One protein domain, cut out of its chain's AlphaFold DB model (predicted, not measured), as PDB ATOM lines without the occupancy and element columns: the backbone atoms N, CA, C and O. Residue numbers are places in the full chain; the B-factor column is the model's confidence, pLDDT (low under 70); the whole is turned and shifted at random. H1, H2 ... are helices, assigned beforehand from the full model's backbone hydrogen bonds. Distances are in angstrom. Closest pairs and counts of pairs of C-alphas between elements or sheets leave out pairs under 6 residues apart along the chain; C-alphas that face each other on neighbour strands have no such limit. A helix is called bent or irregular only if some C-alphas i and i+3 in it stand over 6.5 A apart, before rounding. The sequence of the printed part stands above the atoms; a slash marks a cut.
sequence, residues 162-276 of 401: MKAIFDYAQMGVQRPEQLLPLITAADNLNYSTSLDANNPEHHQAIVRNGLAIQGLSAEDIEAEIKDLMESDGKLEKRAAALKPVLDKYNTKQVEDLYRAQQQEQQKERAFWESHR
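Overview. This is residues 162 to 276 of the 401 residues of an uncharacterized protein of Chryseobacterium sp (UniProt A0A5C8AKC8). One long helix, H5, makes the length of a loose rod; a helical hairpin, H3 and H4, packs with H3 on H5 at its bent first end, and H2 packs on H5 farther along, with H1 folded back on H2. The last residues, 266 to 276, all in H5, stick out free at the other end. The printed part has 115 residues with five named helices in the order H1, H2, H3, H4, H5, and no named strand: the class is all helix. The whole is loose, with a radius of gyration of the C-alphas of 18.8 A and spans of 67 by 24 by 21 A.

Arrangement. Start at the hub, H5, residues 234 to 276, which touches three other helices. By its hydrogen bonds it was assigned as one helix, but it is bent: C-alphas 241 and 244 are 6.8 A apart, and its arms H5a, residues 234 to 241, and H5b, residues 244 to 276, stand at a steep tilt of 36 degrees, only just steep. Look along residues 246 to 258 of H5b for H2, residues 180 to 194: they touch, closest at the C-alphas of Leu 189 and Asn 250, 5.1 A apart, at a shallow tilt of 25 degrees, opposite ways. H1, residues 162 to 170, forms a helical hairpin with H2, closest at the C-alphas of Ile 165 and Leu 182, 6.5 A apart. H1 and H5b are close but not clearly touching, with the C-alphas of Ala 164 and Tyr 258 closest at 6.7 A. Near the bend, H3, residues 200 to 213, touches H5a, closest at the C-alphas of His 203 and Ala 239, 5.2 A apart, at a steep tilt of 61 degrees. H3 also touches H5b, at residues 245 to 249 alone, with the C-alphas of Gly 210 and Leu 246 closest at 5.3 A. H4, residues 218 to 229, forms a helical hairpin with H3, closest at the C-alphas of Arg 208 and Ile 221, 6.2 A apart. H4 and H5a touch only at the corner, with the C-alphas of Leu 228 and Leu 235 closest at 5.0 A; H4 and H5b are apart. Every O i to N i+4 pair is within hydrogen-bond range in H1, H2, H4, H5a and H5b, and 8 of 10 are in H3.

Along the chain. Find C-alpha 244 at (487.641, 359.057, 415.650); from there H5b runs 47.7 A to C-alpha 276 at (460.288, 372.793, 379.063). H5a measures 10.7 A, H4 16.5 A and H2 20.7 A. H3 measures 20.8 A and is irregular, but only just: C-alphas 201 and 204 are 6.9 A apart. H1 begins at C-alpha 162, at (468.064, 361.879, 410.044), and measures 12.2 A.

Size, cuts and confidence. The two C-alphas farthest apart are those of Asp 232 and Arg 276, at 67.7 A. The printed part has no cut; the links H2 to H3, H3 to H4 and H4 to H5 are tight, and H1 to H2 is short. Residues 172 to 177 of that short link also stand free. The mean pLDDT of the printed part is 86.0; look for values under 70 at residues 162, 164 to 166, 168 to 169, 171 to 176 and 178.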
ATOM      1  N   MET A 162     469.527 361.888 410.150       66.75
ATOM      2  CA  MET A 162     468.064 361.879 410.044       66.75
ATOM      3  C   MET A 162     467.531 363.135 409.353       66.75
ATOM      4  O   MET A 162     466.608 363.034 408.549       66.75
ATOM      5  N   LYS A 163     468.150 364.298 409.588       74.19
ATOM      6  CA  LYS A 163     467.852 365.528 408.839       74.19
ATOM      7  C   LYS A 163     468.115 365.346 407.347       74.19
ATOM      8  O   LYS A 163     467.253 365.681 406.551       74.19
ATOM      9  N   ALA A 164     469.244 364.741 406.972       68.56
ATOM     10  CA  ALA A 164     469.560 364.459 405.573       68.56
ATOM     11  C   ALA A 164     468.531 363.525 404.911       68.56
ATOM     12  O   ALA A 164     468.120 363.770 403.778       68.56
ATOM     13  N   ILE A 165     468.080 362.482 405.618       66.81
ATOM     14  CA  ILE A 165     467.020 361.576 405.139       66.81
ATOM     15  C   ILE A 165     465.696 362.319 404.988       66.81
ATOM     16  O   ILE A 165     465.007 362.133 403.990       66.81
ATOM     17  N   PHE A 166     465.340 363.147 405.966       69.75
ATOM     18  CA  PHE A 166     464.104 363.916 405.946       69.75
ATOM     19  C   PHE A 166     464.095 364.946 404.814       69.75
ATOM     20  O   PHE A 166     463.156 364.965 404.022       69.75
ATOM     21  N   ASP A 167     465.164 365.732 404.684       73.00
ATOM     22  CA  ASP A 167     465.362 366.668 403.576       73.00
ATOM     23  C   ASP A 167     465.251 365.938 402.238       73.00
ATOM     24  O   ASP A 167     464.581 366.408 401.321       73.00
ATOM     25  N   TYR A 168     465.860 364.756 402.126       68.50
ATOM     26  CA  TYR A 168     465.776 363.977 400.903       68.50
ATOM     27  C   TYR A 168     464.363 363.435 400.644       68.50
ATOM     28  O   TYR A 168     463.873 363.538 399.520       68.50
ATOM     29  N   ALA A 169     463.665 362.940 401.668       68.56
ATOM     30  CA  ALA A 169     462.269 362.519 401.569       68.56
ATOM     31  C   ALA A 169     461.368 363.666 401.079       68.56
ATOM     32  O   ALA A 169     460.546 363.471 400.182       68.56
ATOM     33  N   GLN A 170     461.577 364.879 401.603       70.19
ATOM     34  CA  GLN A 170     460.865 366.087 401.182       70.19
ATOM     35  C   GLN A 170     461.175 366.511 399.745       70.19
ATOM     36  O   GLN A 170     460.328 367.112 399.086       70.19
ATOM     37  N   MET A 171     462.360 366.184 399.226       67.69
ATOM     38  CA  MET A 171     462.726 366.475 397.838       67.69
ATOM     39  C   MET A 171     461.959 365.631 396.805       67.69
ATOM     40  O   MET A 171     462.141 365.846 395.607       67.69
ATOM     41  N   GLY A 172     461.072 364.728 397.236       60.44
ATOM     42  CA  GLY A 172     460.177 363.989 396.347       60.44
ATOM     43  C   GLY A 172     460.821 362.721 395.801       60.44
ATOM     44  O   GLY A 172     460.935 362.541 394.590       60.44
ATOM     45  N   VAL A 173     461.253 361.839 396.703       61.94
ATOM     46  CA  VAL A 173     461.827 360.543 396.330       61.94
ATOM     47  C   VAL A 173     460.786 359.720 395.578       61.94
ATOM     48  O   VAL A 173     459.748 359.358 396.127       61.94
ATOM     49  N   GLN A 174     461.077 359.401 394.316       61.34
ATOM     50  CA  GLN A 174     460.162 358.642 393.457       61.34
ATOM     51  C   GLN A 174     460.046 357.176 393.899       61.34
ATOM     52  O   GLN A 174     459.049 356.518 393.614       61.34
ATOM     53  N   ARG A 175     461.081 356.655 394.572       65.56
ATOM     54  CA  ARG A 175     461.206 355.248 394.962       65.56
ATOM     55  C   ARG A 175     461.855 355.078 396.342       65.56
ATOM     56  O   ARG A 175     462.983 355.542 396.515       65.56
ATOM     57  N   PRO A 176     461.217 354.377 397.302       61.97
ATOM     58  CA  PRO A 176     461.768 354.151 398.642       61.97
ATOM     59  C   PRO A 176     463.179 353.546 398.636       61.97
ATOM     60  O   PRO A 176     463.986 353.840 399.513       61.97
ATOM     61  N   GLU A 177     463.519 352.756 397.616       72.06
ATOM     62  CA  GLU A 177     464.828 352.112 397.479       72.06
ATOM     63  C   GLU A 177     465.972 353.127 397.351       72.06
ATOM     64  O   GLU A 177     467.103 352.840 397.738       72.06
ATOM     65  N   GLN A 178     465.689 354.334 396.854       69.44
ATOM     66  CA  GLN A 178     466.683 355.400 396.728       69.44
ATOM     67  C   GLN A 178     467.066 356.009 398.085       69.44
ATOM     68  O   GLN A 178     468.109 356.651 398.191       69.44
ATOM     69  N   LEU A 179     466.235 355.826 399.118       70.19
ATOM     70  CA  LEU A 179     466.524 356.261 400.487       70.19
ATOM     71  C   LEU A 179     467.405 355.255 401.233       70.19
ATOM     72  O   LEU A 179     468.119 355.652 402.149       70.19
ATOM     73  N   LEU A 180     467.390 353.974 400.841       78.25
ATOM     74  CA  LEU A 180     468.076 352.904 401.571       78.25
ATOM     75  C   LEU A 180     469.571 353.173 401.794       78.25
ATOM     76  O   LEU A 180     469.998 353.047 402.937       78.25
ATOM     77  N   PRO A 181     470.369 353.610 400.796       83.00
ATOM     78  CA  PRO A 181     471.790 353.873 401.024       83.00
ATOM     79  C   PRO A 181     472.028 354.950 402.088       83.00
ATOM     80  O   PRO A 181     472.923 354.814 402.920       83.00
ATOM     81  N   LEU A 182     471.203 356.002 402.086       80.06
ATOM     82  CA  LEU A 182     471.300 357.100 403.043       80.06
ATOM     83  C   LEU A 182     470.824 356.672 404.437       80.06
ATOM     84  O   LEU A 182     471.467 357.020 405.424       80.06
ATOM     85  N   ILE A 183     469.757 355.868 404.520       78.94
ATOM     86  CA  ILE A 183     469.269 355.266 405.772       78.94
ATOM     87  C   ILE A 183     470.337 354.358 406.380       78.94
ATOM     88  O   ILE A 183     470.657 354.494 407.557       78.94
ATOM     89  N   THR A 184     470.937 353.470 405.589       82.88
ATOM     90  CA  THR A 184     471.998 352.574 406.060       82.88
ATOM     91  C   THR A 184     473.232 353.353 406.512       82.88
ATOM     92  O   THR A 184     473.804 353.050 407.557       82.88
ATOM     93  N   ALA A 185     473.646 354.384 405.770       83.75
ATOM     94  CA  ALA A 185     474.770 355.227 406.174       83.75
ATOM     95  C   ALA A 185     474.476 356.004 407.471       83.75
ATOM     96  O   ALA A 185     475.347 356.116 408.335       83.75
ATOM     97  N   ALA A 186     473.246 356.497 407.632       81.25
ATOM     98  CA  ALA A 186     472.797 357.170 408.843       81.25
ATOM     99  C   ALA A 186     472.764 356.238 410.055       81.25
ATOM    100  O   ALA A 186     473.196 356.631 411.137       81.25
ATOM    101  N   ASP A 187     472.281 355.012 409.871       81.50
ATOM    102  CA  ASP A 187     472.251 353.998 410.919       81.50
ATOM    103  C   ASP A 187     473.670 353.628 411.366       81.50
ATOM    104  O   ASP A 187     473.975 353.676 412.554       81.50
ATOM    105  N   ASN A 188     474.588 353.420 410.418       86.00
ATOM    106  CA  ASN A 188     476.004 353.184 410.714       86.00
ATOM    107  C   ASN A 188     476.650 354.343 411.490       86.00
ATOM    108  O   ASN A 188     477.457 354.110 412.393       86.00
ATOM    109  N   LEU A 189     476.300 355.592 411.162       88.19
ATOM    110  CA  LEU A 189     476.778 356.770 411.884       88.19
ATOM    111  C   LEU A 189     476.185 356.860 413.295       88.19
ATOM    112  O   LEU A 189     476.917 357.137 414.245       88.19
ATOM    113  N   ASN A 190     474.884 356.614 413.457       81.81
ATOM    114  CA  ASN A 190     474.242 356.589 414.773       81.81
ATOM    115  C   ASN A 190     474.848 355.483 415.643       81.81
ATOM    116  O   ASN A 190     475.235 355.737 416.784       81.81
ATOM    117  N   TYR A 191     475.005 354.285 415.075       87.19
ATOM    118  CA  TYR A 191     475.650 353.155 415.720       87.19
ATOM    119  C   TYR A 191     477.072 353.513 416.151       87.19
ATOM    120  O   TYR A 191     477.380 353.418 417.336       87.19
ATOM    121  N   SER A 192     477.922 354.024 415.252       89.88
ATOM    122  CA  SER A 192     479.297 354.367 415.629       89.88
ATOM    123  C   SER A 192     479.370 355.477 416.668       89.88
ATOM    124  O   SER A 192     480.204 355.400 417.564       89.88
ATOM    125  N   THR A 193     478.485 356.472 416.597       86.31
ATOM    126  CA  THR A 193     478.424 357.579 417.562       86.31
ATOM    127  C   THR A 193     477.979 357.101 418.945       86.31
ATOM    128  O   THR A 193     478.457 357.631 419.943       86.31
ATOM    129  N   SER A 194     477.111 356.086 419.013       88.50
ATOM    130  CA  SER A 194     476.644 355.492 420.273       88.50
ATOM    131  C   SER A 194     477.709 354.660 420.996       88.50
ATOM    132  O   SER A 194     477.622 354.457 422.207       88.50
ATOM    133  N   LEU A 195     478.730 354.195 420.267       91.19
ATOM    134  CA  LEU A 195     479.858 353.486 420.858       91.19
ATOM    135  C   LEU A 195     480.721 354.463 421.666       91.19
ATOM    136  O   LEU A 195     481.004 355.580 421.239       91.19
ATOM    137  N   ASP A 196     481.205 354.005 422.815       91.69
ATOM    138  CA  ASP A 196     482.050 354.779 423.728       91.69
ATOM    139  C   ASP A 196     483.399 354.078 423.847       91.69
ATOM    140  O   ASP A 196     483.462 352.898 424.180       91.69
ATOM    141  N   ALA A 197     484.476 354.804 423.561       90.38
ATOM    142  CA  ALA A 197     485.834 354.280 423.627       90.38
ATOM    143  C   ALA A 197     486.331 354.028 425.059       90.38
ATOM    144  O   ALA A 197     487.404 353.458 425.205       90.38
ATOM    145  N   ASN A 198     485.582 354.457 426.081       90.88
ATOM    146  CA  ASN A 198     485.873 354.170 427.487       90.88
ATOM    147  C   ASN A 198     485.042 352.998 428.035       90.88
ATOM    148  O   ASN A 198     485.277 352.556 429.161       90.88
ATOM    149  N   ASN A 199     484.045 352.518 427.281       91.62
ATOM    150  CA  ASN A 199     483.218 351.396 427.704       91.62
ATOM    151  C   ASN A 199     483.827 350.072 427.198       91.62
ATOM    152  O   ASN A 199     483.847 349.845 425.983       91.62
ATOM    153  N   PRO A 200     484.247 349.154 428.094       88.50
ATOM    154  CA  PRO A 200     484.844 347.877 427.709       88.50
ATOM    155  C   PRO A 200     483.960 347.022 426.796       88.50
ATOM    156  O   PRO A 200     484.488 346.340 425.917       88.50
ATOM    157  N   GLU A 201     482.635 347.100 426.937       90.38
ATOM    158  CA  GLU A 201     481.690 346.365 426.085       90.38
ATOM    159  C   GLU A 201     481.694 346.874 424.634       90.38
ATOM    160  O   GLU A 201     481.392 346.137 423.697       90.38
ATOM    161  N   HIS A 202     482.087 348.132 424.423       93.69
ATOM    162  CA  HIS A 202     482.103 348.773 423.111       93.69
ATOM    163  C   HIS A 202     483.447 348.613 422.389       93.69
ATOM    164  O   HIS A 202     483.498 348.733 421.162       93.69
ATOM    165  N   HIS A 203     484.539 348.309 423.101       92.88
ATOM    166  CA  HIS A 203     485.882 348.267 422.513       92.88
ATOM    167  C   HIS A 203     485.987 347.278 421.345       92.88
ATOM    168  O   HIS A 203     486.523 347.624 420.292       92.88
ATOM    169  N   GLN A 204     485.425 346.073 421.493       92.94
ATOM    170  CA  GLN A 204     485.442 345.063 420.430       92.94
ATOM    171  C   GLN A 204     484.691 345.544 419.182       92.94
ATOM    172  O   GLN A 204     485.189 345.391 418.068       92.94
ATOM    173  N   ALA A 205     483.519 346.159 419.359       93.12
ATOM    174  CA  ALA A 205     482.730 346.690 418.253       93.12
ATOM    175  C   ALA A 205     483.463 347.828 417.527       93.12
ATOM    176  O   ALA A 205     483.499 347.851 416.297       93.12
ATOM    177  N   ILE A 206     484.093 348.745 418.265       93.38
ATOM    178  CA  ILE A 206     484.864 349.850 417.678       93.38
ATOM    179  C   ILE A 206     486.043 349.309 416.867       93.38
ATOM    180  O   ILE A 206     486.256 349.741 415.734       93.38
ATOM    181  N   VAL A 207     486.794 348.351 417.421       94.12
ATOM    182  CA  VAL A 207     487.944 347.750 416.734       94.12
ATOM    183  C   VAL A 207     487.493 346.990 415.490       94.12
ATOM    184  O   VAL A 207     488.034 347.238 414.416       94.12
ATOM    185  N   ARG A 208     486.453 346.153 415.592       95.12
ATOM    186  CA  ARG A 208     485.901 345.399 414.455       95.12
ATOM    187  C   ARG A 208     485.529 346.320 413.295       95.12
ATOM    188  O   ARG A 208     485.998 346.131 412.177       95.12
ATOM    189  N   ASN A 209     484.723 347.345 413.566       92.94
ATOM    190  CA  ASN A 209     484.257 348.264 412.528       92.94
ATOM    191  C   ASN A 209     485.382 349.171 412.005       92.94
ATOM    192  O   ASN A 209     485.458 349.439 410.808       92.94
ATOM    193  N   GLY A 210     486.293 349.609 412.876       92.62
ATOM    194  CA  GLY A 210     487.447 350.417 412.484       92.62
ATOM    195  C   GLY A 210     488.440 349.668 411.589       92.62
ATOM    196  O   GLY A 210     488.992 350.265 410.665       92.62
ATOM    197  N   LEU A 211     488.652 348.371 411.831       93.19
ATOM    198  CA  LEU A 211     489.489 347.513 410.986       93.19
ATOM    199  C   LEU A 211     488.783 347.126 409.679       93.19
ATOM    200  O   LEU A 211     489.425 347.095 408.631       93.19
ATOM    201  N   ALA A 212     487.462 346.925 409.704       92.50
ATOM    202  CA  ALA A 212     486.679 346.690 408.490       92.50
ATOM    203  C   ALA A 212     486.803 347.854 407.490       92.50
ATOM    204  O   ALA A 212     486.954 347.631 406.290       92.50
ATOM    205  N   ILE A 213     486.837 349.101 407.974       91.75
ATOM    206  CA  ILE A 213     487.067 350.288 407.129       91.75
ATOM    207  C   ILE A 213     488.453 350.273 406.470       91.75
ATOM    208  O   ILE A 213     488.623 350.797 405.371       91.75
ATOM    209  N   GLN A 214     489.449 349.663 407.114       90.81
ATOM    210  CA  GLN A 214     490.798 349.522 406.558       90.81
ATOM    211  C   GLN A 214     490.890 348.415 405.497       90.81
ATOM    212  O   GLN A 214     491.933 348.271 404.863       90.81
ATOM    213  N   GLY A 215     489.805 347.667 405.271       89.62
ATOM    214  CA  GLY A 215     489.729 346.620 404.257       89.62
ATOM    215  C   GLY A 215     490.292 345.271 404.701       89.62
ATOM    216  O   GLY A 215     490.607 344.450 403.843       89.62
ATOM    217  N   LEU A 216     490.438 345.036 406.011       91.88
ATOM    218  CA  LEU A 216     490.803 343.715 406.525       91.88
ATOM    219  C   LEU A 216     489.651 342.722 406.316       91.88
ATOM    220  O   LEU A 216     488.474 343.096 406.337       91.88
ATOM    221  N   SER A 217     489.992 341.448 406.123       93.56
ATOM    222  CA  SER A 217     488.995 340.384 406.030       93.56
ATOM    223  C   SER A 217     488.361 340.111 407.397       93.56
ATOM    224  O   SER A 217     488.958 340.384 408.438       93.56
ATOM    225  N   ALA A 218     487.152 339.545 407.416       91.38
ATOM    226  CA  ALA A 218     486.480 339.204 408.671       91.38
ATOM    227  C   ALA A 218     487.312 338.241 409.539       91.38
ATOM    228  O   ALA A 218     487.319 338.369 410.760       91.38
ATOM    229  N   GLU A 219     488.045 337.315 408.915       93.31
ATOM    230  CA  GLU A 219     488.909 336.355 409.610       93.31
ATOM    231  C   GLU A 219     490.103 337.049 410.275       93.31
ATOM    232  O   GLU A 219     490.375 336.810 411.454       93.31
ATOM    233  N   ASP A 220     490.765 337.962 409.557       93.88
ATOM    234  CA  ASP A 220     491.898 338.729 410.089       93.88
ATOM    235  C   ASP A 220     491.465 339.646 411.239       93.88
ATOM    236  O   ASP A 220     492.183 339.798 412.226       93.88
ATOM    237  N   ILE A 221     490.268 340.233 411.136       93.25
ATOM    238  CA  ILE A 221     489.705 341.100 412.175       93.25
ATOM    239  C   ILE A 221     489.458 340.315 413.465       93.25
ATOM    240  O   ILE A 221     489.824 340.788 414.540       93.25
ATOM    241  N   GLU A 222     488.852 339.128 413.389       93.69
ATOM    242  CA  GLU A 222     488.615 338.305 414.582       93.69
ATOM    243  C   GLU A 222     489.925 337.797 415.198       93.69
ATOM    244  O   GLU A 222     490.043 337.744 416.425       93.69
ATOM    245  N   ALA A 223     490.929 337.480 414.371       91.81
ATOM    246  CA  ALA A 223     492.262 337.133 414.851       91.81
ATOM    247  C   ALA A 223     492.920 338.310 415.596       91.81
ATOM    248  O   ALA A 223     493.356 338.142 416.734       91.81
ATOM    249  N   GLU A 224     492.909 339.519 415.018       90.50
ATOM    250  CA  GLU A 224     493.473 340.718 415.661       90.50
ATOM    251  C   GLU A 224     492.722 341.069 416.954       90.50
ATOM    252  O   GLU A 224     493.342 341.405 417.962       90.50
ATOM    253  N   ILE A 225     491.391 340.951 416.974       92.38
ATOM    254  CA  ILE A 225     490.593 341.170 418.188       92.38
ATOM    255  C   ILE A 225     490.996 340.186 419.285       92.38
ATOM    256  O   ILE A 225     491.182 340.604 420.429       92.38
ATOM    257  N   LYS A 226     491.151 338.901 418.954       91.50
ATOM    258  CA  LYS A 226     491.543 337.876 419.922       91.50
ATOM    259  C   LYS A 226     492.916 338.180 420.528       91.50
ATOM    260  O   LYS A 226     493.038 338.207 421.751       91.50
ATOM    261  N   ASP A 227     493.897 338.522 419.700       90.62
ATOM    262  CA  ASP A 227     495.244 338.899 420.149       90.62
ATOM    263  C   ASP A 227     495.230 340.152 421.047       90.62
ATOM    264  O   ASP A 227     495.990 340.269 422.016       90.62
ATOM    265  N   LEU A 228     494.348 341.114 420.752       89.44
ATOM    266  CA  LEU A 228     494.173 342.329 421.553       89.44
ATOM    267  C   LEU A 228     493.466 342.070 422.890       89.44
ATOM    268  O   LEU A 228     493.724 342.806 423.844       89.44
ATOM    269  N   MET A 229     492.603 341.052 422.970       88.94
ATOM    270  CA  MET A 229     491.927 340.632 424.206       88.94
ATOM    271  C   MET A 229     492.857 339.885 425.166       88.94
ATOM    272  O   MET A 229     492.654 339.946 426.374       88.94
ATOM    273  N   GLU A 230     493.892 339.215 424.655       86.44
ATOM    274  CA  GLU A 230     494.874 338.483 425.470       86.44
ATOM    275  C   GLU A 230     495.814 339.405 426.272       86.44
ATOM    276  O   GLU A 230     496.535 338.949 427.158       86.44
ATOM    277  N   SER A 231     495.835 340.707 425.973       81.69
ATOM    278  CA  SER A 231     496.678 341.693 426.653       81.69
ATOM    279  C   SER A 231     495.848 342.805 427.295       81.69
ATOM    280  O   SER A 231     495.176 343.564 426.592       81.69
ATOM    281  N   ASP A 232     496.000 342.990 428.607       80.50
ATOM    282  CA  ASP A 232     495.306 344.045 429.352       80.50
ATOM    283  C   ASP A 232     495.515 345.438 428.725       80.50
ATOM    284  O   ASP A 232     496.638 345.890 428.470       80.50
ATOM    285  N   GLY A 233     494.405 346.126 428.445       82.69
ATOM    286  CA  GLY A 233     494.376 347.513 427.969       82.69
ATOM    287  C   GLY A 233     494.820 347.749 426.516       82.69
ATOM    288  O   GLY A 233     494.793 348.895 426.060       82.69
ATOM    289  N   LYS A 234     495.221 346.724 425.746       91.38
ATOM    290  CA  LYS A 234     495.539 346.914 424.313       91.38
ATOM    291  C   LYS A 234     494.287 347.156 423.474       91.38
ATOM    292  O   LYS A 234     494.305 348.032 422.609       91.38
ATOM    293  N   LEU A 235     493.212 346.420 423.756       91.94
ATOM    294  CA  LEU A 235     491.930 346.568 423.066       91.94
ATOM    295  C   LEU A 235     491.343 347.978 423.248       91.94
ATOM    296  O   LEU A 235     490.923 348.592 422.274       91.94
ATOM    297  N   GLU A 236     491.405 348.524 424.464       93.00
ATOM    298  CA  GLU A 236     490.983 349.897 424.785       93.00
ATOM    299  C   GLU A 236     491.796 350.937 424.003       93.00
ATOM    300  O   GLU A 236     491.235 351.772 423.297       93.00
ATOM    301  N   LYS A 237     493.135 350.847 424.036       93.81
ATOM    302  CA  LYS A 237     494.010 351.762 423.279       93.81
ATOM    303  C   LYS A 237     493.724 351.721 421.781       93.81
ATOM    304  O   LYS A 237     493.746 352.757 421.116       93.81
ATOM    305  N   ARG A 238     493.468 350.526 421.244       93.00
ATOM    306  CA  ARG A 238     493.130 350.339 419.832       93.00
ATOM    307  C   ARG A 238     491.753 350.922 419.513       93.00
ATOM    308  O   ARG A 238     491.634 351.632 418.518       93.00
ATOM    309  N   ALA A 239     490.756 350.697 420.366       93.69
ATOM    310  CA  ALA A 239     489.423 351.278 420.234       93.69
ATOM    311  C   ALA A 239     489.469 352.814 420.273       93.69
ATOM    312  O   ALA A 239     488.940 353.461 419.372       93.69
ATOM    313  N   ALA A 240     490.181 353.406 421.234       94.81
ATOM    314  CA  ALA A 240     490.346 354.856 421.349       94.81
ATOM    315  C   ALA A 240     491.020 355.486 420.116       94.81
ATOM    316  O   ALA A 240     490.643 356.577 419.694       94.81
ATOM    317  N   ALA A 241     491.978 354.788 419.496       94.75
ATOM    318  CA  ALA A 241     492.616 355.241 418.261       94.75
ATOM    319  C   ALA A 241     491.698 355.120 417.029       94.75
ATOM    320  O   ALA A 241     491.744 355.968 416.137       94.75
ATOM    321  N   LEU A 242     490.872 354.070 416.965       94.31
ATOM    322  CA  LEU A 242     490.008 353.784 415.815       94.31
ATOM    323  C   LEU A 242     488.673 354.531 415.853       94.31
ATOM    324  O   LEU A 242     488.142 354.849 414.792       94.31
ATOM    325  N   LYS A 243     488.153 354.867 417.038       94.88
ATOM    326  CA  LYS A 243     486.885 355.589 417.205       94.88
ATOM    327  C   LYS A 243     486.784 356.879 416.375       94.88
ATOM    328  O   LYS A 243     485.840 356.982 415.592       94.88
ATOM    329  N   PRO A 244     487.735 357.832 416.445       95.19
ATOM    330  CA  PRO A 244     487.641 359.057 415.650       95.19
ATOM    331  C   PRO A 244     487.733 358.796 414.139       95.19
ATOM    332  O   PRO A 244     487.166 359.547 413.348       95.19
ATOM    333  N   VAL A 245     488.436 357.738 413.719       94.06
ATOM    334  CA  VAL A 245     488.533 357.351 412.304       94.06
ATOM    335  C   VAL A 245     487.204 356.776 411.815       94.06
ATOM    336  O   VAL A 245     486.732 357.170 410.751       94.06
ATOM    337  N   LEU A 246     486.592 355.897 412.611       93.75
ATOM    338  CA  LEU A 246     485.287 355.291 412.358       93.75
ATOM    339  C   LEU A 246     484.189 356.358 412.237       93.75
ATOM    340  O   LEU A 246     483.483 356.396 411.230       93.75
ATOM    341  N   ASP A 247     484.099 357.276 413.202       93.12
ATOM    342  CA  ASP A 247     483.092 358.346 413.177       93.12
ATOM    343  C   ASP A 247     483.280 359.274 411.975       93.12
ATOM    344  O   ASP A 247     482.318 359.620 411.285       93.12
ATOM    345  N   LYS A 248     484.532 359.650 411.678       94.00
ATOM    346  CA  LYS A 248     484.853 360.512 410.536       94.00
ATOM    347  C   LYS A 248     484.505 359.842 409.210       94.00
ATOM    348  O   LYS A 248     484.009 360.513 408.308       94.00
ATOM    349  N   TYR A 249     484.766 358.544 409.082       94.00
ATOM    350  CA  TYR A 249     484.414 357.780 407.891       94.00
ATOM    351  C   TYR A 249     482.897 357.726 407.694       94.00
ATOM    352  O   TYR A 249     482.417 358.079 406.619       94.00
ATOM    353  N   ASN A 250     482.142 357.367 408.734       91.19
ATOM    354  CA  ASN A 250     480.684 357.276 408.651       91.19
ATOM    355  C   ASN A 250     480.034 358.641 408.389       91.19
ATOM    356  O   ASN A 250     479.129 358.741 407.565       91.19
ATOM    357  N   THR A 251     480.545 359.706 409.017       90.31
ATOM    358  CA  THR A 251     480.093 361.083 408.756       90.31
ATOM    359  C   THR A 251     480.299 361.445 407.291       90.31
ATOM    360  O   THR A 251     479.368 361.874 406.614       90.31
ATOM    361  N   LYS A 252     481.507 361.194 406.774       92.12
ATOM    362  CA  LYS A 252     481.840 361.484 405.383       92.12
ATOM    363  C   LYS A 252     480.972 360.689 404.405       92.12
ATOM    364  O   LYS A 252     480.556 361.239 403.396       92.12
ATOM    365  N   GLN A 253     480.671 359.423 404.700       90.94
ATOM    366  CA  GLN A 253     479.807 358.612 403.838       90.94
ATOM    367  C   GLN A 253     478.395 359.196 403.716       90.94
ATOM    368  O   GLN A 253     477.856 359.270 402.612       90.94
ATOM    369  N   VAL A 254     477.809 359.663 404.823       86.50
ATOM    370  CA  VAL A 254     476.505 360.345 404.800       86.50
ATOM    371  C   VAL A 254     476.582 361.638 403.979       86.50
ATOM    372  O   VAL A 254     475.728 361.871 403.122       86.50
ATOM    373  N   GLU A 255     477.614 362.458 404.196       87.88
ATOM    374  CA  GLU A 255     477.819 363.713 403.460       87.88
ATOM    375  C   GLU A 255     478.004 363.494 401.951       87.88
ATOM    376  O   GLU A 255     477.398 364.202 401.143       87.88
ATOM    377  N   ASP A 256     478.818 362.512 401.563       90.69
ATOM    378  CA  ASP A 256     479.105 362.195 400.165       90.69
ATOM    379  C   ASP A 256     477.844 361.692 399.445       90.69
ATOM    380  O   ASP A 256     477.547 362.155 398.339       90.69
ATOM    381  N   LEU A 257     477.058 360.812 400.082       86.31
ATOM    382  CA  LEU A 257     475.780 360.331 399.540       86.31
ATOM    383  C   LEU A 257     474.775 361.470 399.366       86.31
ATOM    384  O   LEU A 257     474.201 361.633 398.287       86.31
ATOM    385  N   TYR A 258     474.606 362.296 400.398       82.19
ATOM    386  CA  TYR A 258     473.714 363.449 400.350       82.19
ATOM    387  C   TYR A 258     474.121 364.434 399.243       82.19
ATOM    388  O   TYR A 258     473.292 364.903 398.459       82.19
ATOM    389  N   ARG A 259     475.422 364.712 399.106       88.44
ATOM    390  CA  ARG A 259     475.942 365.607 398.068       88.44
ATOM    391  C   ARG A 259     475.762 365.041 396.661       88.44
ATOM    392  O   ARG A 259     475.386 365.791 395.759       88.44
ATOM    393  N   ALA A 260     476.045 363.756 396.452       87.62
ATOM    394  CA  ALA A 260     475.868 363.099 395.157       87.62
ATOM    395  C   ALA A 260     474.408 363.199 394.688       87.62
ATOM    396  O   ALA A 260     474.132 363.547 393.540       87.62
ATOM    397  N   GLN A 261     473.485 363.001 395.617       79.75
ATOM    398  CA  GLN A 261     472.055 363.088 395.384       79.75
ATOM    399  C   GLN A 261     471.573 364.508 395.082       79.75
ATOM    400  O   GLN A 261     470.810 364.712 394.138       79.75
ATOM    401  N   GLN A 262     472.061 365.515 395.812       83.88
ATOM    402  CA  GLN A 262     471.776 366.910 395.467       83.88
ATOM    403  C   GLN A 262     472.244 367.249 394.046       83.88
ATOM    404  O   GLN A 262     471.539 367.937 393.308       83.88
ATOM    405  N   GLN A 263     473.419 366.761 393.641       88.56
ATOM    406  CA  GLN A 263     473.922 366.977 392.285       88.56
ATOM    407  C   GLN A 263     473.059 366.286 391.229       88.56
ATOM    408  O   GLN A 263     472.830 366.860 390.166       88.56
ATOM    409  N   GLU A 264     472.590 365.069 391.495       85.00
ATOM    410  CA  GLU A 264     471.688 364.349 390.596       85.00
ATOM    411  C   GLU A 264     470.368 365.104 390.410       85.00
ATOM    412  O   GLU A 264     469.983 365.386 389.276       85.00
ATOM    413  N   GLN A 265     469.754 365.568 391.499       81.75
ATOM    414  CA  GLN A 265     468.545 366.389 391.420       81.75
ATOM    415  C   GLN A 265     468.772 367.711 390.687       81.75
ATOM    416  O   GLN A 265     467.921 368.145 389.917       81.75
ATOM    417  N   GLN A 266     469.905 368.380 390.909       87.50
ATOM    418  CA  GLN A 266     470.222 369.612 390.183       87.50
ATOM    419  C   GLN A 266     470.337 369.358 388.679       87.50
ATOM    420  O   GLN A 266     469.815 370.142 387.885       87.50
ATOM    421  N   LYS A 267     470.975 368.250 388.280       88.88
ATOM    422  CA  LYS A 267     471.057 367.839 386.873       88.88
ATOM    423  C   LYS A 267     469.676 367.536 386.300       88.88
ATOM    424  O   LYS A 267     469.376 367.989 385.200       88.88
ATOM    425  N   GLU A 268     468.835 366.824 387.043       84.69
ATOM    426  CA  GLU A 268     467.469 366.503 386.628       84.69
ATOM    427  C   GLU A 268     466.609 367.768 386.474       84.69
ATOM    428  O   GLU A 268     465.963 367.963 385.443       84.69
ATOM    429  N   ARG A 269     466.652 368.688 387.447       85.94
ATOM    430  CA  ARG A 269     465.949 369.978 387.367       85.94
ATOM    431  C   ARG A 269     466.418 370.793 386.168       85.94
ATOM    432  O   ARG A 269     465.583 371.272 385.403       85.94
ATOM    433  N   ALA A 270     467.731 370.900 385.963       89.94
ATOM    434  CA  ALA A 270     468.301 371.618 384.825       89.94
ATOM    435  C   ALA A 270     467.886 370.992 383.483       89.94
ATOM    436  O   ALA A 270     467.541 371.713 382.543       89.94
ATOM    437  N   PHE A 271     467.867 369.658 383.401       90.44
ATOM    438  CA  PHE A 271     467.371 368.936 382.234       90.44
ATOM    439  C   PHE A 271     465.906 369.285 381.953       90.44
ATOM    440  O   PHE A 271     465.589 369.724 380.848       90.44
ATOM    441  N   TRP A 272     465.022 369.171 382.949       85.94
ATOM    442  CA  TRP A 272     463.596 369.447 382.766       85.94
ATOM    443  C   TRP A 272     463.291 370.918 382.497       85.94
ATOM    444  O   TRP A 272     462.369 371.231 381.747       85.94
ATOM    445  N   GLU A 273     464.064 371.843 383.060       89.69
ATOM    446  CA  GLU A 273     463.979 373.259 382.709       89.69
ATOM    447  C   GLU A 273     464.355 373.507 381.249       89.69
ATOM    448  O   GLU A 273     463.643 374.226 380.547       89.69
ATOM    449  N   SER A 274     465.452 372.907 380.780       91.44
ATOM    450  CA  SER A 274     465.859 372.998 379.378       91.44
ATOM    451  C   SER A 274     464.819 372.362 378.455       91.44
ATOM    452  O   SER A 274     464.459 372.949 377.438       91.44
ATOM    453  N   HIS A 275     464.294 371.196 378.832       90.81
ATOM    454  CA  HIS A 275     463.244 370.490 378.103       90.81
ATOM    455  C   HIS A 275     461.977 371.340 377.973       90.81
ATOM    456  O   HIS A 275     461.511 371.569 376.862       90.81
ATOM    457  N   ARG A 276     461.467 371.906 379.077       89.56
ATOM    458  CA  ARG A 276     460.288 372.793 379.063       89.56
ATOM    459  C   ARG A 276     460.487 374.024 378.182       89.56
ATOM    460  O   ARG A 276     459.556 374.431 377.482       89.56
TER     461      ARG A 276